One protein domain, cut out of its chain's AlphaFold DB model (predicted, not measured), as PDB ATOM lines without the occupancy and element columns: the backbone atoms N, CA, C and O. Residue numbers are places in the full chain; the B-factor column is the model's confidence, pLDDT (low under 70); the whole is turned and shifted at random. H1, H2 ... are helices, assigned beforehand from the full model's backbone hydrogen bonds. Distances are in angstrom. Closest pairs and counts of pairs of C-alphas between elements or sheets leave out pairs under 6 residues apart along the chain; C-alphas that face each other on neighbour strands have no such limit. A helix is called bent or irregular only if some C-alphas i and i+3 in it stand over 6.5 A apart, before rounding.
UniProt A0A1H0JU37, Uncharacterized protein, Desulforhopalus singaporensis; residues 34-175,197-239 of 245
ATOM      1  N   ARG A  34     -28.645  25.062   0.722       88.81
ATOM      2  CA  ARG A  34     -27.425  24.451   1.236       88.81
ATOM      3  C   ARG A  34     -26.513  23.975   0.124       88.81
ATOM      4  O   ARG A  34     -25.352  24.360   0.088       88.81
ATOM      5  N   LYS A  35     -27.067  23.220  -0.822       91.62
ATOM      6  CA  LYS A  35     -26.327  22.750  -1.989       91.62
ATOM      7  C   LYS A  35     -25.749  23.914  -2.794       91.62
ATOM      8  O   LYS A  35     -24.599  23.839  -3.219       91.62
ATOM      9  N   LYS A  36     -26.523  24.988  -2.996       93.12
ATOM     10  CA  LYS A  36     -26.060  26.194  -3.695       93.12
ATOM     11  C   LYS A  36     -24.897  26.857  -2.945       93.12
ATOM     12  O   LYS A  36     -23.838  27.039  -3.533       93.12
ATOM     13  N   ALA A  37     -25.068  27.147  -1.658       91.56
ATOM     14  CA  ALA A  37     -24.065  27.807  -0.827       91.56
ATOM     15  C   ALA A  37     -22.776  26.981  -0.692       91.56
ATOM     16  O   ALA A  37     -21.683  27.542  -0.742       91.56
ATOM     17  N   GLU A  38     -22.885  25.657  -0.558       92.31
ATOM     18  CA  GLU A  38     -21.734  24.747  -0.543       92.31
ATOM     19  C   GLU A  38     -21.002  24.770  -1.891       92.31
ATOM     20  O   GLU A  38     -19.792  24.985  -1.917       92.31
ATOM     21  N   THR A  39     -21.733  24.664  -3.006       94.19
ATOM     22  CA  THR A  39     -21.152  24.717  -4.361       94.19
ATOM     23  C   THR A  39     -20.425  26.040  -4.607       94.19
ATOM     24  O   THR A  39     -19.294  26.054  -5.087       94.19
ATOM     25  N   GLU A  40     -21.045  27.167  -4.257       95.44
ATOM     26  CA  GLU A  40     -20.426  28.483  -4.425       95.44
ATOM     27  C   GLU A  40     -19.239  28.695  -3.478       95.44
ATOM     28  O   GLU A  40     -18.249  29.309  -3.870       95.44
ATOM     29  N   SER A  41     -19.295  28.153  -2.259       94.00
ATOM     30  CA  SER A  41     -18.171  28.190  -1.317       94.00
ATOM     31  C   SER A  41     -16.985  27.363  -1.812       94.00
ATOM     32  O   SER A  41     -15.838  27.775  -1.643       94.00
ATOM     33  N   GLU A  42     -17.235  26.201  -2.419       94.75
ATOM     34  CA  GLU A  42     -16.201  25.383  -3.057       94.75
ATOM     35  C   GLU A  42     -15.583  26.092  -4.260       94.75
ATOM     36  O   GLU A  42     -14.360  26.100  -4.405       94.75
ATOM     37  N   GLU A  43     -16.403  26.717  -5.104       96.19
ATOM     38  CA  GLU A  43     -15.913  27.468  -6.259       96.19
ATOM     39  C   GLU A  43     -15.099  28.694  -5.824       96.19
ATOM     40  O   GLU A  43     -14.006  28.921  -6.338       96.19
ATOM     41  N   TYR A  44     -15.557  29.430  -4.807       96.00
ATOM     42  CA  TYR A  44     -14.790  30.523  -4.212       96.00
ATOM     43  C   TYR A  44     -13.421  30.049  -3.707       96.00
ATOM     44  O   TYR A  44     -12.414  30.691  -4.001       96.00
ATOM     45  N   LYS A  45     -13.355  28.914  -2.997       94.75
ATOM     46  CA  LYS A  45     -12.080  28.351  -2.515       94.75
ATOM     47  C   LYS A  45     -11.140  28.009  -3.669       94.75
ATOM     48  O   LYS A  45      -9.988  28.422  -3.648       94.75
ATOM     49  N   LYS A  46     -11.639  27.348  -4.719       95.31
ATOM     50  CA  LYS A  46     -10.839  27.051  -5.923       95.31
ATOM     51  C   LYS A  46     -10.294  28.321  -6.572       95.31
ATOM     52  O   LYS A  46      -9.142  28.355  -6.996       95.31
ATOM     53  N   GLN A  47     -11.111  29.367  -6.648       95.19
ATOM     54  CA  GLN A  47     -10.713  30.653  -7.218       95.19
ATOM     55  C   GLN A  47      -9.704  31.387  -6.329       95.19
ATOM     56  O   GLN A  47      -8.800  32.036  -6.852       95.19
ATOM     57  N   LEU A  48      -9.807  31.254  -5.005       94.62
ATOM     58  CA  LEU A  48      -8.824  31.770  -4.052       94.62
ATOM     59  C   LEU A  48      -7.469  31.058  -4.208       94.62
ATOM     60  O   LEU A  48      -6.443  31.730  -4.333       94.62
ATOM     61  N   ASP A  49      -7.470  29.727  -4.316       93.75
ATOM     62  CA  ASP A  49      -6.269  28.922  -4.573       93.75
ATOM     63  C   ASP A  49      -5.602  29.304  -5.906       93.75
ATOM     64  O   ASP A  49      -4.388  29.514  -5.987       93.75
ATOM     65  N   GLN A  50      -6.396  29.456  -6.971       94.19
ATOM     66  CA  GLN A  50      -5.906  29.898  -8.281       94.19
ATOM     67  C   GLN A  50      -5.366  31.332  -8.244       94.19
ATOM     68  O   GLN A  50      -4.344  31.635  -8.871       94.19
ATOM     69  N   ALA A  51      -6.017  32.226  -7.499       93.50
ATOM     70  CA  ALA A  51      -5.553  33.595  -7.319       93.50
ATOM     71  C   ALA A  51      -4.209  33.635  -6.590       93.50
ATOM     72  O   ALA A  51      -3.322  34.373  -7.001       93.50
ATOM     73  N   LYS A  52      -4.004  32.790  -5.576       91.69
ATOM     74  CA  LYS A  52      -2.719  32.683  -4.871       91.69
ATOM     75  C   LYS A  52      -1.569  32.352  -5.820       91.69
ATOM     76  O   LYS A  52      -0.533  33.009  -5.786       91.69
ATOM     77  N   ILE A  53      -1.776  31.382  -6.711       92.62
ATOM     78  CA  ILE A  53      -0.768  30.985  -7.703       92.62
ATOM     79  C   ILE A  53      -0.563  32.089  -8.748       92.62
ATOM     80  O   ILE A  53       0.568  32.443  -9.071       92.62
ATOM     81  N   SER A  54      -1.648  32.656  -9.278       92.62
ATOM     82  CA  SER A  54      -1.575  33.629 -10.378       92.62
ATOM     83  C   SER A  54      -1.112  35.026  -9.949       92.62
ATOM     84  O   SER A  54      -0.534  35.757 -10.758       92.62
ATOM     85  N   LEU A  55      -1.321  35.402  -8.685       93.06
ATOM     86  CA  LEU A  55      -0.868  36.673  -8.124       93.06
ATOM     87  C   LEU A  55       0.576  36.621  -7.624       93.06
ATOM     88  O   LEU A  55       1.177  37.687  -7.492       93.06
ATOM     89  N   GLN A  56       1.158  35.435  -7.409       90.94
ATOM     90  CA  GLN A  56       2.541  35.307  -6.942       90.94
ATOM     91  C   GLN A  56       3.547  36.063  -7.834       90.94
ATOM     92  O   GLN A  56       4.260  36.908  -7.302       90.94
ATOM     93  N   PRO A  57       3.534  35.934  -9.180       91.31
ATOM     94  CA  PRO A  57       4.433  36.719 -10.035       91.31
ATOM     95  C   PRO A  57       4.215  38.238  -9.927       91.31
ATOM     96  O   PRO A  57       5.132  39.034 -10.131       91.31
ATOM     97  N   THR A  58       2.984  38.661  -9.618       92.12
ATOM     98  CA  THR A  58       2.664  40.082  -9.413       92.12
ATOM     99  C   THR A  58       3.234  40.571  -8.082       92.12
ATOM    100  O   THR A  58       3.785  41.668  -8.032       92.12
ATOM    101  N   LEU A  59       3.163  39.757  -7.024       90.56
ATOM    102  CA  LEU A  59       3.812  40.039  -5.739       90.56
ATOM    103  C   LEU A  59       5.333  40.100  -5.871       90.56
ATOM    104  O   LEU A  59       5.935  41.032  -5.343       90.56
ATOM    105  N   ASP A  60       5.938  39.185  -6.627       88.88
ATOM    106  CA  ASP A  60       7.382  39.192  -6.886       88.88
ATOM    107  C   ASP A  60       7.795  40.473  -7.631       88.88
ATOM    108  O   ASP A  60       8.785  41.116  -7.288       88.88
ATOM    109  N   THR A  61       6.975  40.919  -8.592       90.44
ATOM    110  CA  THR A  61       7.176  42.206  -9.280       90.44
ATOM    111  C   THR A  61       7.095  43.383  -8.303       90.44
ATOM    112  O   THR A  61       7.953  44.262  -8.322       90.44
ATOM    113  N   ILE A  62       6.091  43.407  -7.418       92.00
ATOM    114  CA  ILE A  62       5.945  44.451  -6.388       92.00
ATOM    115  C   ILE A  62       7.174  44.477  -5.470       92.00
ATOM    116  O   ILE A  62       7.708  45.553  -5.195       92.00
ATOM    117  N   ALA A  63       7.641  43.310  -5.024       89.69
ATOM    118  CA  ALA A  63       8.828  43.173  -4.187       89.69
ATOM    119  C   ALA A  63      10.090  43.683  -4.903       89.69
ATOM    120  O   ALA A  63      10.845  44.471  -4.329       89.69
ATOM    121  N   GLY A  64      10.284  43.311  -6.172       86.12
ATOM    122  CA  GLY A  64      11.417  43.752  -6.990       86.12
ATOM    123  C   GLY A  64      11.431  45.263  -7.246       86.12
ATOM    124  O   GLY A  64      12.479  45.910  -7.138       86.12
ATOM    125  N   GLU A  65      10.273  45.869  -7.517       88.88
ATOM    126  CA  GLU A  65      10.161  47.324  -7.682       88.88
ATOM    127  C   GLU A  65      10.358  48.069  -6.351       88.88
ATOM    128  O   GLU A  65      10.987  49.130  -6.326       88.88
ATOM    129  N   LEU A  66       9.905  47.510  -5.222       89.75
ATOM    130  CA  LEU A  66      10.194  48.052  -3.889       89.75
ATOM    131  C   LEU A  66      11.686  47.981  -3.547       89.75
ATOM    132  O   LEU A  66      12.244  48.964  -3.061       89.75
ATOM    133  N   ALA A  67      12.348  46.864  -3.849       85.19
ATOM    134  CA  ALA A  67      13.793  46.725  -3.688       85.19
ATOM    135  C   ALA A  67      14.548  47.723  -4.581       85.19
ATOM    136  O   ALA A  67      15.475  48.394  -4.128       85.19
ATOM    137  N   THR A  68      14.107  47.901  -5.828       85.50
ATOM    138  CA  THR A  68      14.648  48.916  -6.742       85.50
ATOM    139  C   THR A  68      14.474  50.320  -6.168       85.50
ATOM    140  O   THR A  68      15.428  51.098  -6.137       85.50
ATOM    141  N   MET A  69      13.288  50.645  -5.648       87.94
ATOM    142  CA  MET A  69      13.024  51.937  -5.015       87.94
ATOM    143  C   MET A  69      13.904  52.153  -3.782       87.94
ATOM    144  O   MET A  69      14.439  53.246  -3.604       87.94
ATOM    145  N   LYS A  70      14.115  51.110  -2.971       85.44
ATOM    146  CA  LYS A  70      15.054  51.129  -1.847       85.44
ATOM    147  C   LYS A  70      16.441  51.526  -2.337       85.44
ATOM    148  O   LYS A  70      16.936  52.559  -1.917       85.44
ATOM    149  N   VAL A  71      17.019  50.813  -3.301       82.44
ATOM    150  CA  VAL A  71      18.358  51.131  -3.837       82.44
ATOM    151  C   VAL A  71      18.447  52.557  -4.385       82.44
ATOM    152  O   VAL A  71      19.435  53.251  -4.151       82.44
ATOM    153  N   LEU A  72      17.416  53.026  -5.093       84.00
ATOM    154  CA  LEU A  72      17.391  54.385  -5.634       84.00
ATOM    155  C   LEU A  72      17.328  55.451  -4.531       84.00
ATOM    156  O   LEU A  72      17.916  56.517  -4.691       84.00
ATOM    157  N   LEU A  73      16.634  55.186  -3.427       83.12
ATOM    158  CA  LEU A  73      16.434  56.153  -2.347       83.12
ATOM    159  C   LEU A  73      17.437  56.012  -1.182       83.12
ATOM    160  O   LEU A  73      17.479  56.889  -0.325       83.12
ATOM    161  N   VAL A  74      18.262  54.957  -1.159       71.12
ATOM    162  CA  VAL A  74      19.119  54.548  -0.023       71.12
ATOM    163  C   VAL A  74      20.380  55.371   0.289       71.12
ATOM    164  O   VAL A  74      20.966  55.109   1.337       71.12
ATOM    165  N   PRO A  75      20.806  56.422  -0.441       60.47
ATOM    166  CA  PRO A  75      21.851  57.295   0.108       60.47
ATOM    167  C   PRO A  75      21.465  57.917   1.465       60.47
ATOM    168  O   PRO A  75      22.349  58.281   2.235       60.47
ATOM    169  N   ASP A  76      20.163  57.978   1.776       64.31
ATOM    170  CA  ASP A  76      19.599  58.377   3.065       64.31
ATOM    171  C   ASP A  76      18.442  57.424   3.440       64.31
ATOM    172  O   ASP A  76      17.386  57.418   2.802       64.31
ATOM    173  N   SER A  77      18.625  56.602   4.481       72.12
ATOM    174  CA  SER A  77      17.613  55.639   4.949       72.12
ATOM    175  C   SER A  77      16.290  56.305   5.347       72.12
ATOM    176  O   SER A  77      15.235  55.674   5.259       72.12
ATOM    177  N   VAL A  78      16.318  57.594   5.704       84.56
ATOM    178  CA  VAL A  78      15.129  58.382   6.045       84.56
ATOM    179  C   VAL A  78      14.265  58.643   4.809       84.56
ATOM    180  O   VAL A  78      13.042  58.572   4.889       84.56
ATOM    181  N   VAL A  79      14.868  58.870   3.637       86.56
ATOM    182  CA  VAL A  79      14.123  59.147   2.393       86.56
ATOM    183  C   VAL A  79      13.305  57.930   1.957       86.56
ATOM    184  O   VAL A  79      12.177  58.073   1.482       86.56
ATOM    185  N   TYR A  80      13.840  56.723   2.146       87.12
ATOM    186  CA  TYR A  80      13.092  55.498   1.873       87.12
ATOM    187  C   TYR A  80      11.936  55.287   2.867       87.12
ATOM    188  O   TYR A  80      10.846  54.883   2.465       87.12
ATOM    189  N   LEU A  81      12.120  55.630   4.145       88.75
ATOM    190  CA  LEU A  81      11.037  55.584   5.136       88.75
ATOM    191  C   LEU A  81       9.928  56.605   4.838       88.75
ATOM    192  O   LEU A  81       8.746  56.274   4.961       88.75
ATOM    193  N   ASP A  82      10.279  57.809   4.377       91.00
ATOM    194  CA  ASP A  82       9.308  58.811   3.918       91.00
ATOM    195  C   ASP A  82       8.482  58.275   2.736       91.00
ATOM    196  O   ASP A  82       7.265  58.468   2.671       91.00
ATOM    197  N   PHE A  83       9.126  57.547   1.818       92.19
ATOM    198  CA  PHE A  83       8.451  56.873   0.711       92.19
ATOM    199  C   PHE A  83       7.475  55.785   1.189       92.19
ATOM    200  O   PHE A  83       6.331  55.739   0.725       92.19
ATOM    201  N   LEU A  84       7.890  54.929   2.127       91.62
ATOM    202  CA  LEU A  84       7.014  53.902   2.699       91.62
ATOM    203  C   LEU A  84       5.842  54.519   3.468       91.62
ATOM    204  O   LEU A  84       4.714  54.058   3.341       91.62
ATOM    205  N   THR A  85       6.073  55.615   4.190       92.50
ATOM    206  CA  THR A  85       5.016  56.355   4.898       92.50
ATOM    207  C   THR A  85       4.010  56.959   3.918       92.50
ATOM    208  O   THR A  85       2.799  56.868   4.119       92.50
ATOM    209  N   PHE A  86       4.503  57.538   2.820       92.75
ATOM    210  CA  PHE A  86       3.672  58.105   1.760       92.75
ATOM    211  C   PHE A  86       2.813  57.046   1.054       92.75
ATOM    212  O   PHE A  86       1.637  57.286   0.781       92.75
ATOM    213  N   THR A  87       3.386  55.877   0.764       91.56
ATOM    214  CA  THR A  87       2.699  54.787   0.051       91.56
ATOM    215  C   THR A  87       1.913  53.849   0.968       91.56
ATOM    216  O   THR A  87       1.039  53.132   0.491       91.56
ATOM    217  N   ARG A  88       2.189  53.871   2.277       92.25
ATOM    218  CA  ARG A  88       1.663  52.945   3.296       92.25
ATOM    219  C   ARG A  88       1.989  51.475   3.023       92.25
ATOM    220  O   ARG A  88       1.314  50.589   3.542       92.25
ATOM    221  N   LEU A  89       3.003  51.210   2.203       89.88
ATOM    222  CA  LEU A  89       3.434  49.851   1.907       89.88
ATOM    223  C   LEU A  89       4.273  49.300   3.069       89.88
ATOM    224  O   LEU A  89       5.097  50.029   3.629       89.88
ATOM    225  N   PRO A  90       4.092  48.023   3.442       86.31
ATOM    226  CA  PRO A  90       4.894  47.415   4.488       86.31
ATOM    227  C   PRO A  90       6.330  47.197   4.004       86.31
ATOM    228  O   PRO A  90       6.570  46.693   2.904       86.31
ATOM    229  N   GLN A  91       7.292  47.543   4.859       79.62
ATOM    230  CA  GLN A  91       8.722  47.419   4.566       79.62
ATOM    231  C   GLN A  91       9.134  45.976   4.228       79.62
ATOM    232  O   GLN A  91       9.982  45.766   3.361       79.62
ATOM    233  N   SER A  92       8.494  44.993   4.866       78.19
ATOM    234  CA  SER A  92       8.805  43.568   4.728       78.19
ATOM    235  C   SER A  92       8.655  43.025   3.302       78.19
ATOM    236  O   SER A  92       9.329  42.058   2.963       78.19
ATOM    237  N   LEU A  93       7.839  43.650   2.440       77.31
ATOM    238  CA  LEU A  93       7.664  43.213   1.046       77.31
ATOM    239  C   LEU A  93       8.939  43.355   0.210       77.31
ATOM    240  O   LEU A  93       9.182  42.539  -0.669       77.31
ATOM    241  N   GLY A  94       9.749  44.383   0.473       62.78
ATOM    242  CA  GLY A  94      10.991  44.637  -0.265       62.78
ATOM    243  C   GLY A  94      12.210  43.889   0.284       62.78
ATOM    244  O   GLY A  94      13.300  44.028  -0.261       62.78
ATOM    245  N   GLU A  95      12.054  43.147   1.384       65.81
ATOM    246  CA  GLU A  95      13.146  42.456   2.092       65.81
ATOM    247  C   GLU A  95      13.151  40.940   1.853       65.81
ATOM    248  O   GLU A  95      14.129  40.273   2.172       65.81
ATOM    249  N   GLN A  96      12.085  40.392   1.262       53.28
ATOM    250  CA  GLN A  96      11.891  38.948   1.078       53.28
ATOM    251  C   GLN A  96      12.665  38.343  -0.112       53.28
ATOM    252  O   GLN A  96      12.532  37.150  -0.374       53.28
ATOM    253  N   GLY A  97      13.480  39.124  -0.830       50.16
ATOM    254  CA  GLY A  97      14.216  38.662  -2.011       50.16
ATOM    255  C   GLY A  97      15.732  38.808  -1.882       50.16
ATOM    256  O   GLY A  97      16.240  39.909  -1.670       50.16
ATOM    257  N   ASP A  98      16.459  37.718  -2.147       46.97
ATOM    258  CA  ASP A  98      17.925  37.684  -2.349       46.97
ATOM    259  C   ASP A  98      18.382  38.594  -3.524       46.97
ATOM    260  O   ASP A  98      19.564  38.879  -3.730       46.97
ATOM    261  N   GLU A  99      17.420  39.103  -4.300       49.81
ATOM    262  CA  GLU A  99      17.618  40.010  -5.427       49.81
ATOM    263  C   GLU A  99      18.157  41.387  -5.034       49.81
ATOM    264  O   GLU A  99      18.793  42.028  -5.871       49.81
ATOM    265  N   GLY A 100      17.983  41.838  -3.785       49.84
ATOM    266  CA  GLY A 100      18.458  43.156  -3.337       49.84
ATOM    267  C   GLY A 100      19.935  43.411  -3.675       49.84
ATOM    268  O   GLY A 100      20.276  44.451  -4.237       49.84
ATOM    269  N   GLN A 101      20.802  42.412  -3.472       48.53
ATOM    270  CA  GLN A 101      22.240  42.521  -3.762       48.53
ATOM    271  C   GLN A 101      22.571  42.500  -5.269       48.53
ATOM    272  O   GLN A 101      23.582  43.057  -5.707       48.53
ATOM    273  N   SER A 102      21.741  41.846  -6.086       53.41
ATOM    274  CA  SER A 102      21.920  41.772  -7.545       53.41
ATOM    275  C   SER A 102      21.435  43.055  -8.225       53.41
ATOM    276  O   SER A 102      22.082  43.579  -9.139       53.41
ATOM    277  N   THR A 103      20.333  43.611  -7.722       57.28
ATOM    278  CA  THR A 103      19.724  44.859  -8.186       57.28
ATOM    279  C   THR A 103      20.621  46.058  -7.878       57.28
ATOM    280  O   THR A 103      20.808  46.908  -8.746       57.28
ATOM    281  N   GLU A 104      21.302  46.080  -6.728       57.88
ATOM    282  CA  GLU A 104      22.332  47.082  -6.411       57.88
ATOM    283  C   GLU A 104      23.474  47.102  -7.437       57.88
ATOM    284  O   GLU A 104      23.792  48.147  -8.013       57.88
ATOM    285  N   LYS A 105      24.064  45.940  -7.744       55.78
ATOM    286  CA  LYS A 105      25.161  45.828  -8.727       55.78
ATOM    287  C   LYS A 105      24.713  46.233 -10.139       55.78
ATOM    288  O   LYS A 105      25.480  46.852 -10.884       55.78
ATOM    289  N   LYS A 106      23.464  45.925 -10.509       58.25
ATOM    290  CA  LYS A 106      22.878  46.305 -11.804       58.25
ATOM    291  C   LYS A 106      22.477  47.784 -11.881       58.25
ATOM    292  O   LYS A 106      22.590  48.405 -12.927       58.25
ATOM    293  N   LEU A 107      22.040  48.404 -10.798       61.00
ATOM    294  CA  LEU A 107      21.691  49.825 -10.834       61.00
ATOM    295  C   LEU A 107      22.934  50.709 -10.820       61.00
ATOM    296  O   LEU A 107      22.979  51.725 -11.516       61.00
ATOM    297  N   ASN A 108      23.979  50.274 -10.118       59.16
ATOM    298  CA  ASN A 108      25.231  51.007 -10.015       59.16
ATOM    299  C   ASN A 108      25.831  51.327 -11.395       59.16
ATOM    300  O   ASN A 108      26.118  52.490 -11.670       59.16
ATOM    301  N   HIS A 109      25.916  50.370 -12.328       57.84
ATOM    302  CA  HIS A 109      26.483  50.640 -13.661       57.84
ATOM    303  C   HIS A 109      25.649  51.611 -14.522       57.84
ATOM    304  O   HIS A 109      26.208  52.329 -15.350       57.84
ATOM    305  N   LEU A 110      24.330  51.691 -14.313       56.22
ATOM    306  CA  LEU A 110      23.445  52.623 -15.028       56.22
ATOM    307  C   LEU A 110      23.572  54.069 -14.521       56.22
ATOM    308  O   LEU A 110      23.237  55.017 -15.240       56.22
ATOM    309  N   ILE A 111      24.072  54.245 -13.294       58.00
ATOM    310  CA  ILE A 111      24.164  55.535 -12.602       58.00
ATOM    311  C   ILE A 111      25.542  56.212 -12.814       58.00
ATOM    312  O   ILE A 111      25.656  57.427 -12.641       58.00
ATOM    313  N   PHE A 112      26.589  55.518 -13.285       51.44
ATOM    314  CA  PHE A 112      27.939  56.094 -13.461       51.44
ATOM    315  C   PHE A 112      28.186  56.766 -14.840       51.44
ATOM    316  O   PHE A 112      28.869  56.229 -15.702       51.44
ATOM    317  N   GLY A 113      27.674  57.996 -15.037       48.66
ATOM    318  CA  GLY A 113      28.018  58.918 -16.150       48.66
ATOM    319  C   GLY A 113      28.228  60.396 -15.726       48.66
ATOM    320  O   GLY A 113      28.393  60.671 -14.538       48.66
ATOM    321  N   PRO A 114      28.223  61.393 -16.633       46.84
ATOM    322  CA  PRO A 114      28.382  62.815 -16.273       46.84
ATOM    323  C   PRO A 114      27.269  63.324 -15.327       46.84
ATOM    324  O   PRO A 114      26.100  63.004 -15.529       46.84
ATOM    325  N   ILE A 115      27.604  64.131 -14.309       56.38
ATOM    326  CA  ILE A 115      26.759  64.437 -13.122       56.38
ATOM    327  C   ILE A 115      25.344  64.958 -13.453       56.38
ATOM    328  O   ILE A 115      24.360  64.506 -12.869       56.38
ATOM    329  N   PHE A 116      25.196  65.861 -14.423       53.22
ATOM    330  CA  PHE A 116      23.875  66.380 -14.811       53.22
ATOM    331  C   PHE A 116      23.016  65.336 -15.535       53.22
ATOM    332  O   PHE A 116      21.808  65.239 -15.305       53.22
ATOM    333  N   ILE A 117      23.656  64.497 -16.351       57.00
ATOM    334  CA  ILE A 117      23.013  63.358 -17.008       57.00
ATOM    335  C   ILE A 117      22.594  62.319 -15.949       57.00
ATOM    336  O   ILE A 117      21.522  61.727 -16.083       57.00
ATOM    337  N   LYS A 118      23.352  62.170 -14.848       70.94
ATOM    338  CA  LYS A 118      22.989  61.305 -13.708       70.94
ATOM    339  C   LYS A 118      21.695  61.748 -13.021       70.94
ATOM    340  O   LYS A 118      20.838  60.907 -12.776       70.94
ATOM    341  N   LYS A 119      21.509  63.048 -12.749       74.06
ATOM    342  CA  LYS A 119      20.321  63.556 -12.028       74.06
ATOM    343  C   LYS A 119      19.023  63.332 -12.802       74.06
ATOM    344  O   LYS A 119      18.019  62.902 -12.234       74.06
ATOM    345  N   HIS A 120      19.039  63.605 -14.108       79.31
ATOM    346  CA  HIS A 120      17.871  63.368 -14.955       79.31
ATOM    347  C   HIS A 120      17.566  61.869 -15.094       79.31
ATOM    348  O   HIS A 120      16.411  61.474 -14.933       79.31
ATOM    349  N   LYS A 121      18.592  61.033 -15.327       81.62
ATOM    350  CA  LYS A 121      18.440  59.570 -15.406       81.62
ATOM    351  C   LYS A 121      17.929  58.970 -14.093       81.62
ATOM    352  O   LYS A 121      16.988  58.189 -14.135       81.62
ATOM    353  N   HIS A 122      18.471  59.392 -12.951       83.69
ATOM    354  CA  HIS A 122      18.042  58.949 -11.623       83.69
ATOM    355  C   HIS A 122      16.562  59.258 -11.370       83.69
ATOM    356  O   HIS A 122      15.773  58.362 -11.086       83.69
ATOM    357  N   LYS A 123      16.148  60.514 -11.577       88.56
ATOM    358  CA  LYS A 123      14.744  60.916 -11.432       88.56
ATOM    359  C   LYS A 123      13.819  60.146 -12.379       88.56
ATOM    360  O   LYS A 123      12.718  59.771 -11.985       88.56
ATOM    361  N   LYS A 124      14.241  59.937 -13.632       89.25
ATOM    362  CA  LYS A 124      13.473  59.153 -14.606       89.25
ATOM    363  C   LYS A 124      13.288  57.715 -14.121       89.25
ATOM    364  O   LYS A 124      12.187  57.199 -14.249       89.25
ATOM    365  N   LEU A 125      14.330  57.127 -13.536       88.38
ATOM    366  CA  LEU A 125      14.313  55.767 -13.012       88.38
ATOM    367  C   LEU A 125      13.384  55.630 -11.797       88.38
ATOM    368  O   LEU A 125      12.527  54.759 -11.800       88.38
ATOM    369  N   VAL A 126      13.443  56.566 -10.841       91.31
ATOM    370  CA  VAL A 126      12.482  56.628  -9.717       91.31
ATOM    371  C   VAL A 126      11.042  56.702 -10.229       91.31
ATOM    372  O   VAL A 126      10.158  56.012  -9.730       91.31
ATOM    373  N   PHE A 127      10.789  57.525 -11.248       94.38
ATOM    374  CA  PHE A 127       9.451  57.658 -11.818       94.38
ATOM    375  C   PHE A 127       8.990  56.384 -12.528       94.38
ATOM    376  O   PHE A 127       7.856  55.973 -12.310       94.38
ATOM    377  N   SER A 128       9.845  55.750 -13.333       92.62
ATOM    378  CA  SER A 128       9.481  54.505 -14.015       92.62
ATOM    379  C   SER A 128       9.244  53.360 -13.034       92.62
ATOM    380  O   SER A 128       8.247  52.662 -13.178       92.62
ATOM    381  N   THR A 129      10.092  53.218 -12.009       91.81
ATOM    382  CA  THR A 129       9.928  52.224 -10.935       91.81
ATOM    383  C   THR A 129       8.616  52.451 -10.190       91.81
ATOM    384  O   THR A 129       7.849  51.518  -9.980       91.81
ATOM    385  N   TYR A 130       8.275  53.705  -9.869       95.56
ATOM    386  CA  TYR A 130       6.986  54.007  -9.244       95.56
ATOM    387  C   TYR A 130       5.795  53.632 -10.130       95.56
ATOM    388  O   TYR A 130       4.815  53.085  -9.641       95.56
ATOM    389  N   GLN A 131       5.853  53.928 -11.431       95.50
ATOM    390  CA  GLN A 131       4.766  53.599 -12.358       95.50
ATOM    391  C   GLN A 131       4.603  52.084 -12.547       95.50
ATOM    392  O   GLN A 131       3.473  51.599 -12.647       95.50
ATOM    393  N   ALA A 132       5.709  51.337 -12.577       93.75
ATOM    394  CA  ALA A 132       5.688  49.877 -12.598       93.75
ATOM    395  C   ALA A 132       5.047  49.322 -11.317       93.75
ATOM    396  O   ALA A 132       4.115  48.519 -11.396       93.75
ATOM    397  N   LEU A 133       5.455  49.842 -10.155       94.81
ATOM    398  CA  LEU A 133       4.882  49.500  -8.854       94.81
ATOM    399  C   LEU A 133       3.379  49.817  -8.776       94.81
ATOM    400  O   LEU A 133       2.599  48.975  -8.339       94.81
ATOM    401  N   GLU A 134       2.958  50.999  -9.235       95.75
ATOM    402  CA  GLU A 134       1.548  51.413  -9.299       95.75
ATOM    403  C   GLU A 134       0.726  50.442 -10.144       95.75
ATOM    404  O   GLU A 134      -0.344  50.009  -9.721       95.75
ATOM    405  N   THR A 135       1.241  50.068 -11.314       95.56
ATOM    406  CA  THR A 135       0.557  49.152 -12.234       95.56
ATOM    407  C   THR A 135       0.415  47.757 -11.623       95.56
ATOM    408  O   THR A 135      -0.669  47.170 -11.666       95.56
ATOM    409  N   ALA A 136       1.486  47.231 -11.020       94.56
ATOM    410  CA  ALA A 136       1.475  45.917 -10.384       94.56
ATOM    411  C   ALA A 136       0.534  45.878  -9.166       94.56
ATOM    412  O   ALA A 136      -0.276  44.958  -9.043       94.56
ATOM    413  N   LEU A 137       0.572  46.907  -8.311       95.12
ATOM    414  CA  LEU A 137      -0.332  47.030  -7.164       95.12
ATOM    415  C   LEU A 137      -1.787  47.184  -7.589       95.12
ATOM    416  O   LEU A 137      -2.648  46.558  -6.979       95.12
ATOM    417  N   ALA A 138      -2.076  47.977  -8.622       95.38
ATOM    418  CA  ALA A 138      -3.437  48.140  -9.125       95.38
ATOM    419  C   ALA A 138      -4.020  46.794  -9.575       95.38
ATOM    420  O   ALA A 138      -5.111  46.433  -9.140       95.38
ATOM    421  N   LYS A 139      -3.253  46.019 -10.354       94.38
ATOM    422  CA  LYS A 139      -3.653  44.680 -10.804       94.38
ATOM    423  C   LYS A 139      -3.874  43.721  -9.630       94.38
ATOM    424  O   LYS A 139      -4.871  43.006  -9.594       94.38
ATOM    425  N   TYR A 140      -2.964  43.724  -8.655       95.12
ATOM    426  CA  TYR A 140      -3.094  42.893  -7.458       95.12
ATOM    427  C   TYR A 140      -4.344  43.254  -6.641       95.12
ATOM    428  O   TYR A 140      -5.138  42.386  -6.276       95.12
ATOM    429  N   CYS A 141      -4.546  44.550  -6.388       94.44
ATOM    430  CA  CYS A 141      -5.675  45.056  -5.615       94.44
ATOM    431  C   CYS A 141      -7.012  44.830  -6.330       94.44
ATOM    432  O   CYS A 141      -8.027  44.645  -5.665       94.44
ATOM    433  N   GLU A 142      -7.049  44.861  -7.661       94.81
ATOM    434  CA  GLU A 142      -8.257  44.584  -8.441       94.81
ATOM    435  C   GLU A 142      -8.753  43.149  -8.217       94.81
ATOM    436  O   GLU A 142      -9.898  42.957  -7.796       94.81
ATOM    437  N   GLU A 143      -7.880  42.154  -8.394       93.56
ATOM    438  CA  GLU A 143      -8.227  40.747  -8.160       93.56
ATOM    439  C   GLU A 143      -8.555  40.470  -6.691       93.56
ATOM    440  O   GLU A 143      -9.547  39.804  -6.381       93.56
ATOM    441  N   GLN A 144      -7.785  41.045  -5.766       94.12
ATOM    442  CA  GLN A 144      -8.085  40.951  -4.339       94.12
ATOM    443  C   GLN A 144      -9.476  41.518  -4.018       94.12
ATOM    444  O   GLN A 144     -10.268  40.869  -3.335       94.12
ATOM    445  N   ASN A 145      -9.814  42.699  -4.543       94.69
ATOM    446  CA  ASN A 145     -11.120  43.317  -4.328       94.69
ATOM    447  C   ASN A 145     -12.260  42.503  -4.948       94.69
ATOM    448  O   ASN A 145     -13.355  42.468  -4.383       94.69
ATOM    449  N   ARG A 146     -12.029  41.843  -6.089       95.75
ATOM    450  CA  ARG A 146     -13.001  40.927  -6.695       95.75
ATOM    451  C   ARG A 146     -13.327  39.772  -5.745       95.75
ATOM    452  O   ARG A 146     -14.504  39.521  -5.490       95.75
ATOM    453  N   LEU A 147     -12.307  39.128  -5.176       95.31
ATOM    454  CA  LEU A 147     -12.480  38.032  -4.217       95.31
ATOM    455  C   LEU A 147     -13.140  38.502  -2.914       95.31
ATOM    456  O   LEU A 147     -14.044  37.836  -2.419       95.31
ATOM    457  N   VAL A 148     -12.756  39.673  -2.392       95.31
ATOM    458  CA  VAL A 148     -13.360  40.246  -1.176       95.31
ATOM    459  C   VAL A 148     -14.845  40.536  -1.391       95.31
ATOM    460  O   VAL A 148     -15.671  40.221  -0.540       95.31
ATOM    461  N   LYS A 149     -15.216  41.110  -2.542       95.81
ATOM    462  CA  LYS A 149     -16.627  41.353  -2.881       95.81
ATOM    463  C   LYS A 149     -17.420  40.053  -2.977       95.81
ATOM    464  O   LYS A 149     -18.546  40.014  -2.489       95.81
ATOM    465  N   TRP A 150     -16.843  39.013  -3.577       95.62
ATOM    466  CA  TRP A 150     -17.491  37.709  -3.672       95.62
ATOM    467  C   TRP A 150     -17.684  37.073  -2.293       95.62
ATOM    468  O   TRP A 150     -18.808  36.711  -1.953       95.62
ATOM    469  N   HIS A 151     -16.637  37.035  -1.465       95.88
ATOM    470  CA  HIS A 151     -16.713  36.540  -0.089       95.88
ATOM    471  C   HIS A 151     -17.807  37.257   0.716       95.88
ATOM    472  O   HIS A 151     -18.700  36.607   1.253       95.88
ATOM    473  N   ASN A 152     -17.820  38.593   0.682       95.06
ATOM    474  CA  ASN A 152     -18.841  39.401   1.354       95.06
ATOM    475  C   ASN A 152     -20.261  39.129   0.828       95.06
ATOM    476  O   ASN A 152     -21.234  39.271   1.568       95.06
ATOM    477  N   SER A 153     -20.407  38.804  -0.460       94.88
ATOM    478  CA  SER A 153     -21.702  38.439  -1.040       94.88
ATOM    479  C   SER A 153     -22.177  37.088  -0.511       94.88
ATOM    480  O   SER A 153     -23.329  36.984  -0.097       94.88
ATOM    481  N   LEU A 154     -21.288  36.089  -0.470       93.06
ATOM    482  CA  LEU A 154     -21.588  34.761   0.070       93.06
ATOM    483  C   LEU A 154     -21.960  34.827   1.548       93.06
ATOM    484  O   LEU A 154     -22.971  34.262   1.955       93.06
ATOM    485  N   GLU A 155     -21.178  35.556   2.343       94.38
ATOM    486  CA  GLU A 155     -21.450  35.745   3.766       94.38
ATOM    487  C   GLU A 155     -22.834  36.367   3.987       94.38
ATOM    488  O   GLU A 155     -23.630  35.841   4.761       94.38
ATOM    489  N   LYS A 156     -23.162  37.436   3.250       93.69
ATOM    490  CA  LYS A 156     -24.475  38.089   3.339       93.69
ATOM    491  C   LYS A 156     -25.618  37.183   2.907       93.69
ATOM    492  O   LYS A 156     -26.676  37.238   3.526       93.69
ATOM    493  N   GLU A 157     -25.439  36.393   1.852       91.56
ATOM    494  CA  GLU A 157     -26.471  35.475   1.367       91.56
ATOM    495  C   GLU A 157     -26.744  34.359   2.386       91.56
ATOM    496  O   GLU A 157     -27.903  34.105   2.719       91.56
ATOM    497  N   ILE A 158     -25.688  33.767   2.953       89.75
ATOM    498  CA  ILE A 158     -25.776  32.776   4.035       89.75
ATOM    499  C   ILE A 158     -26.477  33.377   5.257       89.75
ATOM    500  O   ILE A 158     -27.455  32.813   5.751       89.75
ATOM    501  N   ASP A 159     -26.039  34.548   5.716       89.44
ATOM    502  CA  ASP A 159     -26.636  35.212   6.874       89.44
ATOM    503  C   ASP A 159     -28.101  35.591   6.641       89.44
ATOM    504  O   ASP A 159     -28.944  35.391   7.518       89.44
ATOM    505  N   HIS A 160     -28.427  36.126   5.464       88.94
ATOM    506  CA  HIS A 160     -29.796  36.480   5.105       88.94
ATOM    507  C   HIS A 160     -30.703  35.249   5.082       88.94
ATOM    508  O   HIS A 160     -31.825  35.300   5.591       88.94
ATOM    509  N   PHE A 161     -30.213  34.132   4.540       86.69
ATOM    510  CA  PHE A 161     -30.966  32.888   4.505       86.69
ATOM    511  C   PHE A 161     -31.298  32.391   5.914       86.69
ATOM    512  O   PHE A 161     -32.468  32.136   6.191       86.69
ATOM    513  N   PHE A 162     -30.317  32.315   6.818       82.00
ATOM    514  CA  PHE A 162     -30.548  31.823   8.181       82.00
ATOM    515  C   PHE A 162     -31.360  32.789   9.054       82.00
ATOM    516  O   PHE A 162     -32.091  32.335   9.927       82.00
ATOM    517  N   ARG A 163     -31.300  34.105   8.809       82.44
ATOM    518  CA  ARG A 163     -32.173  35.077   9.496       82.44
ATOM    519  C   ARG A 163     -33.637  34.946   9.081       82.44
ATOM    520  O   ARG A 163     -34.519  35.112   9.913       82.44
ATOM    521  N   ASN A 164     -33.888  34.662   7.805       80.75
ATOM    522  CA  ASN A 164     -35.244  34.591   7.257       80.75
ATOM    523  C   ASN A 164     -35.851  33.186   7.295       80.75
ATOM    524  O   ASN A 164     -37.045  33.030   7.049       80.75
ATOM    525  N   ASN A 165     -35.040  32.164   7.562       72.81
ATOM    526  CA  ASN A 165     -35.462  30.771   7.636       72.81
ATOM    527  C   ASN A 165     -34.971  30.190   8.960       72.81
ATOM    528  O   ASN A 165     -34.026  29.402   8.982       72.81
ATOM    529  N   ASP A 166     -35.599  30.594  10.066       73.06
ATOM    530  CA  ASP A 166     -35.319  29.991  11.365       73.06
ATOM    531  C   ASP A 166     -35.930  28.586  11.435       73.06
ATOM    532  O   ASP A 166     -37.080  28.379  11.824       73.06
ATOM    533  N   ILE A 167     -35.132  27.607  11.014       69.31
ATOM    534  CA  ILE A 167     -35.511  26.195  10.965       69.31
ATOM    535  C   ILE A 167     -35.875  25.682  12.362       69.31
ATOM    536  O   ILE A 167     -36.753  24.832  12.467       69.31
ATOM    537  N   GLY A 168     -35.252  26.206  13.425       68.56
ATOM    538  CA  GLY A 168     -35.579  25.834  14.804       68.56
ATOM    539  C   GLY A 168     -37.018  26.209  15.146       68.56
ATOM    540  O   GLY A 168     -37.826  25.335  15.459       68.56
ATOM    541  N   SER A 169     -37.363  27.485  14.960       69.62
ATOM    542  CA  SER A 169     -38.725  27.994  15.175       69.62
ATOM    543  C   SER A 169     -39.764  27.295  14.292       69.62
ATOM    544  O   SER A 169     -40.855  26.953  14.748       69.62
ATOM    545  N   ILE A 170     -39.427  27.039  13.026       69.81
ATOM    546  CA  ILE A 170     -40.320  26.372  12.077       69.81
ATOM    547  C   ILE A 170     -40.561  24.899  12.466       69.81
ATOM    548  O   ILE A 170     -41.695  24.417  12.403       69.81
ATOM    549  N   LEU A 171     -39.521  24.165  12.874       68.56
ATOM    550  CA  LEU A 171     -39.654  22.769  13.299       68.56
ATOM    551  C   LEU A 171     -40.375  22.641  14.642       68.56
ATOM    552  O   LEU A 171     -41.162  21.708  14.812       68.56
ATOM    553  N   ASP A 172     -40.162  23.578  15.565       70.88
ATOM    554  CA  ASP A 172     -40.896  23.635  16.830       70.88
ATOM    555  C   ASP A 172     -42.387  23.913  16.591       70.88
ATOM    556  O   ASP A 172     -43.232  23.218  17.158       70.88
ATOM    557  N   PHE A 173     -42.727  24.830  15.678       71.12
ATOM    558  CA  PHE A 173     -44.109  25.060  15.245       71.12
ATOM    559  C   PHE A 173     -44.749  23.788  14.659       71.12
ATOM    560  O   PHE A 173     -45.846  23.387  15.054       71.12
ATOM    561  N   LEU A 174     -44.040  23.088  13.768       67.38
ATOM    562  CA  LEU A 174     -44.507  21.823  13.187       67.38
ATOM    563  C   LEU A 174     -44.653  20.697  14.218       67.38
ATOM    564  O   LEU A 174     -45.503  19.820  14.058       67.38
ATOM    565  N   ARG A 175     -43.822  20.689  15.264       69.31
ATOM    566  CA  ARG A 175     -43.917  19.722  16.361       69.31
ATOM    567  C   ARG A 175     -45.148  19.985  17.223       69.31
ATOM    568  O   ARG A 175     -45.827  19.025  17.575       69.31
ATOM    569  N   ASP A 197     -31.788  24.855  19.345       62.03
ATOM    570  CA  ASP A 197     -30.538  25.522  19.034       62.03
ATOM    571  C   ASP A 197     -29.452  24.550  18.590       62.03
ATOM    572  O   ASP A 197     -28.598  24.904  17.777       62.03
ATOM    573  N   LYS A 198     -29.464  23.317  19.111       67.25
ATOM    574  CA  LYS A 198     -28.463  22.312  18.750       67.25
ATOM    575  C   LYS A 198     -28.637  21.874  17.296       67.25
ATOM    576  O   LYS A 198     -27.663  21.880  16.547       67.25
ATOM    577  N   LEU A 199     -29.872  21.582  16.887       65.88
ATOM    578  CA  LEU A 199     -30.184  21.223  15.505       65.88
ATOM    579  C   LEU A 199     -29.915  22.397  14.553       65.88
ATOM    580  O   LEU A 199     -29.324  22.210  13.494       65.88
ATOM    581  N   ASN A 200     -30.275  23.619  14.953       66.62
ATOM    582  CA  ASN A 200     -30.032  24.819  14.149       66.62
ATOM    583  C   ASN A 200     -28.524  25.069  13.934       66.62
ATOM    584  O   ASN A 200     -28.096  25.425  12.839       66.62
ATOM    585  N   ARG A 201     -27.689  24.803  14.950       71.56
ATOM    586  CA  ARG A 201     -26.222  24.873  14.832       71.56
ATOM    587  C   ARG A 201     -25.641  23.784  13.931       71.56
ATOM    588  O   ARG A 201     -24.777  24.097  13.122       71.56
ATOM    589  N   GLU A 202     -26.102  22.539  14.046       71.88
ATOM    590  CA  GLU A 202     -25.641  21.421  13.201       71.88
ATOM    591  C   GLU A 202     -26.041  21.598  11.726       71.88
ATOM    592  O   GLU A 202     -25.327  21.179  10.814       71.88
ATOM    593  N   LEU A 203     -27.165  22.273  11.484       72.50
ATOM    594  CA  LEU A 203     -27.656  22.615  10.153       72.50
ATOM    595  C   LEU A 203     -27.103  23.953   9.634       72.50
ATOM    596  O   LEU A 203     -27.398  24.348   8.505       72.50
ATOM    597  N   ARG A 204     -26.291  24.683  10.397       79.06
ATOM    598  CA  ARG A 204     -25.771  25.959   9.912       79.06
ATOM    599  C   ARG A 204     -24.616  25.739   8.942       79.06
ATOM    600  O   ARG A 204     -23.706  24.953   9.189       79.06
ATOM    601  N   ILE A 205     -24.651  26.468   7.835       83.31
ATOM    602  CA  ILE A 205     -23.528  26.560   6.902       83.31
ATOM    603  C   ILE A 205     -22.722  27.776   7.316       83.31
ATOM    604  O   ILE A 205     -23.286  28.845   7.556       83.31
ATOM    605  N   PHE A 206     -21.412  27.600   7.406       83.81
ATOM    606  CA  PHE A 206     -20.498  28.685   7.710       83.81
ATOM    607  C   PHE A 206     -19.878  29.212   6.418       83.81
ATOM    608  O   PHE A 206     -19.545  28.409   5.539       83.81
ATOM    609  N   PRO A 207     -19.718  30.538   6.289       88.06
ATOM    610  CA  PRO A 207     -19.032  31.111   5.145       88.06
ATOM    611  C   PRO A 207     -17.588  30.586   5.067       88.06
ATOM    612  O   PRO A 207     -16.987  30.247   6.094       88.06
ATOM    613  N   PRO A 208     -17.012  30.507   3.857       90.00
ATOM    614  CA  PRO A 208     -15.618  30.125   3.689       90.00
ATOM    615  C   PRO A 208     -14.672  31.167   4.320       90.00
ATOM    616  O   PRO A 208     -15.092  32.294   4.614       90.00
ATOM    617  N   PRO A 209     -13.382  30.823   4.516       89.81
ATOM    618  CA  PRO A 209     -12.394  31.763   5.032       89.81
ATOM    619  C   PRO A 209     -12.318  33.056   4.199       89.81
ATOM    620  O   PRO A 209     -12.445  33.013   2.969       89.81
ATOM    621  N   PRO A 210     -12.101  34.214   4.845       92.81
ATOM    622  CA  PRO A 210     -11.950  35.477   4.139       92.81
ATOM    623  C   PRO A 210     -10.640  35.512   3.349       92.81
ATOM    624  O   PRO A 210      -9.660  34.862   3.704       92.81
ATOM    625  N   VAL A 211     -10.592  36.359   2.320       92.81
ATOM    626  CA  VAL A 211      -9.411  36.541   1.455       92.81
ATOM    627  C   VAL A 211      -8.145  36.880   2.251       92.81
ATOM    628  O   VAL A 211      -7.060  36.407   1.926       92.81
ATOM    629  N   SER A 212      -8.282  37.657   3.330       90.19
ATOM    630  CA  SER A 212      -7.175  38.062   4.207       90.19
ATOM    631  C   SER A 212      -6.528  36.912   4.983       90.19
ATOM    632  O   SER A 212      -5.473  37.113   5.575       90.19
ATOM    633  N   ALA A 213      -7.160  35.734   5.034       89.88
ATOM    634  CA  ALA A 213      -6.575  34.551   5.661       89.88
ATOM    635  C   ALA A 213      -5.482  33.912   4.788       89.88
ATOM    636  O   ALA A 213      -4.605  33.231   5.314       89.88
ATOM    637  N   GLU A 214      -5.524  34.136   3.472       87.00
ATOM    638  CA  GLU A 214      -4.641  33.461   2.513       87.00
ATOM    639  C   GLU A 214      -3.812  34.411   1.647       87.00
ATOM    640  O   GLU A 214      -2.726  34.037   1.200       87.00
ATOM    641  N   LEU A 215      -4.297  35.634   1.417       88.94
ATOM    642  CA  LEU A 215      -3.620  36.655   0.623       88.94
ATOM    643  C   LEU A 215      -3.237  37.861   1.483       88.94
ATOM    644  O   LEU A 215      -3.975  38.286   2.374       88.94
ATOM    645  N   VAL A 216      -2.087  38.459   1.167       88.75
ATOM    646  CA  VAL A 216      -1.607  39.684   1.816       88.75
ATOM    647  C   VAL A 216      -2.474  40.865   1.384       88.75
ATOM    648  O   VAL A 216      -2.607  41.150   0.198       88.75
ATOM    649  N   ILE A 217      -3.054  41.594   2.334       89.44
ATOM    650  CA  ILE A 217      -3.824  42.802   2.018       89.44
ATOM    651  C   ILE A 217      -2.865  43.960   1.748       89.44
ATOM    652  O   ILE A 217      -2.092  44.344   2.626       89.44
ATOM    653  N   LEU A 218      -2.926  44.520   0.538       90.50
ATOM    654  CA  LEU A 218      -2.074  45.632   0.119       90.50
ATOM    655  C   LEU A 218      -2.906  46.890  -0.142       90.50
ATOM    656  O   LEU A 218      -3.990  46.802  -0.720       90.50
ATOM    657  N   PRO A 219      -2.424  48.077   0.265       91.19
ATOM    658  CA  PRO A 219      -3.093  49.322  -0.063       91.19
ATOM    659  C   PRO A 219      -2.831  49.725  -1.518       91.19
ATOM    660  O   PRO A 219      -1.747  49.521  -2.067       91.19
ATOM    661  N   LEU A 220      -3.812  50.403  -2.114       92.00
ATOM    662  CA  LEU A 220      -3.601  51.174  -3.336       92.00
ATOM    663  C   LEU A 220      -2.697  52.372  -3.036       92.00
ATOM    664  O   LEU A 220      -2.940  53.125  -2.089       92.00
ATOM    665  N   ILE A 221      -1.686  52.570  -3.875       93.00
ATOM    666  CA  ILE A 221      -0.806  53.736  -3.788       93.00
ATOM    667  C   ILE A 221      -1.349  54.911  -4.610       93.00
ATOM    668  O   ILE A 221      -2.128  54.709  -5.545       93.00
ATOM    669  N   PRO A 222      -0.954  56.159  -4.292       93.56
ATOM    670  CA  PRO A 222      -1.405  57.323  -5.043       93.56
ATOM    671  C   PRO A 222      -1.026  57.232  -6.523       93.56
ATOM    672  O   PRO A 222       0.110  56.900  -6.857       93.56
ATOM    673  N   HIS A 223      -1.938  57.611  -7.419       94.69
ATOM    674  CA  HIS A 223      -1.628  57.638  -8.846       94.69
ATOM    675  C   HIS A 223      -0.402  58.504  -9.154       94.69
ATOM    676  O   HIS A 223      -0.229  59.568  -8.547       94.69
ATOM    677  N   PHE A 224       0.406  58.116 -10.148       93.12
ATOM    678  CA  PHE A 224       1.645  58.823 -10.493       93.12
ATOM    679  C   PHE A 224       1.465  60.340 -10.645       93.12
ATOM    680  O   PHE A 224       2.316  61.109 -10.204       93.12
ATOM    681  N   LYS A 225       0.341  60.800 -11.210       92.50
ATOM    682  CA  LYS A 225       0.037  62.237 -11.352       92.50
ATOM    683  C   LYS A 225       0.070  62.983 -10.013       92.50
ATOM    684  O   LYS A 225       0.623  64.078  -9.951       92.50
ATOM    685  N   ASN A 226      -0.461  62.361  -8.962       93.38
ATOM    686  CA  ASN A 226      -0.538  62.920  -7.614       93.38
ATOM    687  C   ASN A 226       0.760  62.678  -6.830       93.38
ATOM    688  O   ASN A 226       1.150  63.513  -6.021       93.38
ATOM    689  N   ALA A 227       1.455  61.570  -7.099       93.44
ATOM    690  CA  ALA A 227       2.721  61.233  -6.451       93.44
ATOM    691  C   ALA A 227       3.926  62.004  -7.013       93.44
ATOM    692  O   ALA A 227       4.929  62.185  -6.325       93.44
ATOM    693  N   LYS A 228       3.853  62.491  -8.257       91.94
ATOM    694  CA  LYS A 228       4.972  63.124  -8.976       91.94
ATOM    695  C   LYS A 228       5.677  64.258  -8.209       91.94
ATOM    696  O   LYS A 228       6.909  64.300  -8.283       91.94
ATOM    697  N   PRO A 229       4.987  65.183  -7.503       93.50
ATOM    698  CA  PRO A 229       5.654  66.216  -6.707       93.50
ATOM    699  C   PRO A 229       6.478  65.616  -5.562       93.50
ATOM    700  O   PRO A 229       7.663  65.931  -5.443       93.50
ATOM    701  N   THR A 230       5.887  64.695  -4.801       92.81
ATOM    702  CA  THR A 230       6.536  63.984  -3.691       92.81
ATOM    703  C   THR A 230       7.728  63.170  -4.189       92.81
ATOM    704  O   THR A 230       8.842  63.338  -3.704       92.81
ATOM    705  N   LEU A 231       7.552  62.377  -5.249       91.81
ATOM    706  CA  LEU A 231       8.628  61.584  -5.852       91.81
ATOM    707  C   LEU A 231       9.767  62.459  -6.378       91.81
ATOM    708  O   LEU A 231      10.929  62.072  -6.312       91.81
ATOM    709  N   LYS A 232       9.463  63.657  -6.897       91.31
ATOM    710  CA  LYS A 232      10.497  64.612  -7.314       91.31
ATOM    711  C   LYS A 232      11.319  65.083  -6.113       91.31
ATOM    712  O   LYS A 232      12.525  65.221  -6.269       91.31
ATOM    713  N   GLN A 233      10.693  65.348  -4.965       90.62
ATOM    714  CA  GLN A 233      11.398  65.743  -3.741       90.62
ATOM    715  C   GLN A 233      12.249  64.596  -3.191       90.62
ATOM    716  O   GLN A 233      13.425  64.806  -2.902       90.62
ATOM    717  N   LEU A 234      11.697  63.381  -3.136       89.69
ATOM    718  CA  LEU A 234      12.415  62.183  -2.695       89.69
ATOM    719  C   LEU A 234      13.630  61.897  -3.591       89.69
ATOM    720  O   LEU A 234      14.743  61.779  -3.095       89.69
ATOM    721  N   ALA A 235      13.456  61.914  -4.917       87.69
ATOM    722  CA  ALA A 235      14.550  61.713  -5.872       87.69
ATOM    723  C   ALA A 235      15.609  62.830  -5.842       87.69
ATOM    724  O   ALA A 235      16.745  62.621  -6.258       87.69
ATOM    725  N   LEU A 236      15.244  64.044  -5.414       87.00
ATOM    726  CA  LEU A 236      16.207  65.129  -5.217       87.00
ATOM    727  C   LEU A 236      17.035  64.902  -3.954       87.00
ATOM    728  O   LEU A 236      18.255  65.010  -4.032       87.00
ATOM    729  N   ARG A 237      16.383  64.555  -2.838       85.12
ATOM    730  CA  ARG A 237      17.032  64.269  -1.549       85.12
ATOM    731  C   ARG A 237      17.941  63.044  -1.615       85.12
ATOM    732  O   ARG A 237      19.024  63.070  -1.054       85.12
ATOM    733  N   ALA A 238      17.531  62.013  -2.350       82.56
ATOM    734  CA  ALA A 238      18.327  60.808  -2.557       82.56
ATOM    735  C   ALA A 238      19.507  61.000  -3.525       82.56
ATOM    736  O   ALA A 238      20.368  60.131  -3.616       82.56
ATOM    737  N   PHE A 239      19.581  62.099  -4.287       78.62
ATOM    738  CA  PHE A 239      20.649  62.254  -5.273       78.62
ATOM    739  C   PHE A 239      21.997  62.581  -4.592       78.62
ATOM    740  O   PHE A 239      22.079  63.581  -3.872       78.62
TER     741      PHE A 239
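What this domain is: This is residues 34 to 175 and 197 to 239 of the 245 residues of an uncharacterized protein of Desulforhopalus singaporensis (UniProt A0A1H0JU37). The model is a long rod built on one 50-residue helix, H5, with the bent helix H1 folded back along it: arm H1a runs beside part of H5, and arm H1b crosses it in a head where the short helices H2, H3, H4 and H8 gather. Near the other end of the rod sits the small pair H6 and H7, and from H7 a long stretch without a named element, residues 203 to 223, runs back to H8 in the head. The printed part has 185 residues, with eight named helices, H1 to H8 in order along the chain, and no named strand; its class is all helix. It is only just loose, close to extended, with a radius of gyration of the C-alphas of 24.0 A, and its C-alphas span 90 by 29 by 22 A.

Where its parts are: Find C-alpha 34 at (-27.425, 24.451, 1.236), where H1, residues 34 to 73, begins. By its hydrogen bonds it was assigned as one helix, but it is bent: C-alphas 54 and 57 are 6.8 A apart. Its arms are H1a, residues 34 to 54, 29.8 A long, and H1b, residues 57 to 73, 24.1 A long. Next come H2, residues 77 to 87, 15.7 A long, and H3, residues 91 to 94, which is neither bent nor irregular, but only just: C-alphas 91 and 94 are 6.0 A apart. H4 takes residues 100 to 111 and is 16.5 A long. Then look for C-alpha 115 at (26.759, 64.437, -13.122); from there H5, residues 115 to 164, runs 71.8 A to C-alpha 164 at (-35.244, 34.591, 7.257). H6 is residues 167 to 175, and beyond the cut H7 is residues 197 to 202. H8, residues 224 to 237, is 18.6 A long and irregular, with C-alphas 226 and 229 7.1 A apart; it ends at C-alpha 237 (17.032, 64.269, -1.549).

How they stand to each other: Begin with H1, the hub, which touches five other helices. H1a touches H5 at a shallow tilt of 12 degrees, opposite ways, closest at the C-alphas of Ala 37 and Ile 158, 7.2 A; H5 does this with residues 143 to 158 alone. H1b touches H5, closest at the C-alphas of Ile 62 and Leu 133, 5.7 A, at a tilt of 38 degrees, only just steep. H1b, H2, H5 and H8 form a bundle, a group of four helices or arms. H1b and H2 are a helical hairpin, closest at the C-alphas of Leu 73 and Tyr 80, 5.4 A. H1b also touches H3, at Ala 63 and Gly 94, their C-alphas 4.7 A apart, and H4, at Ala 67 and Gly 100, 5.9 A between C-alphas. H8 touches H5 at a steep tilt of 45 degrees, the closest C-alphas being those of Lys 123 and Ala 235, 5.6 A. H6 touches H7, the C-alphas of Gly 168 and Asn 200 being 5.7 A apart, while H5 and H7 are apart. In the backbone, every O i to N i+4 pair is within hydrogen-bond range in H1a, H1b, H2, H5, H6 and H7, against 5 of 8 in H4 and 8 of 10 in H8; H3 is too short for such a pair.

The domain as a whole: The two C-alphas farthest apart, those of Pro 114 and Arg 175, are 90.3 A apart. Residues 176 to 196 are not printed, and C-alphas 175 and 197 stand 14.8 A apart across this cut. Of the links that are printed whole, H7 to H8 is long and the others are tight. The mean pLDDT of the printed part is 83.1; look for values under 70 at residues 75 to 76, 94 to 117, 167 to 171, 174 to 175 and 197 to 200.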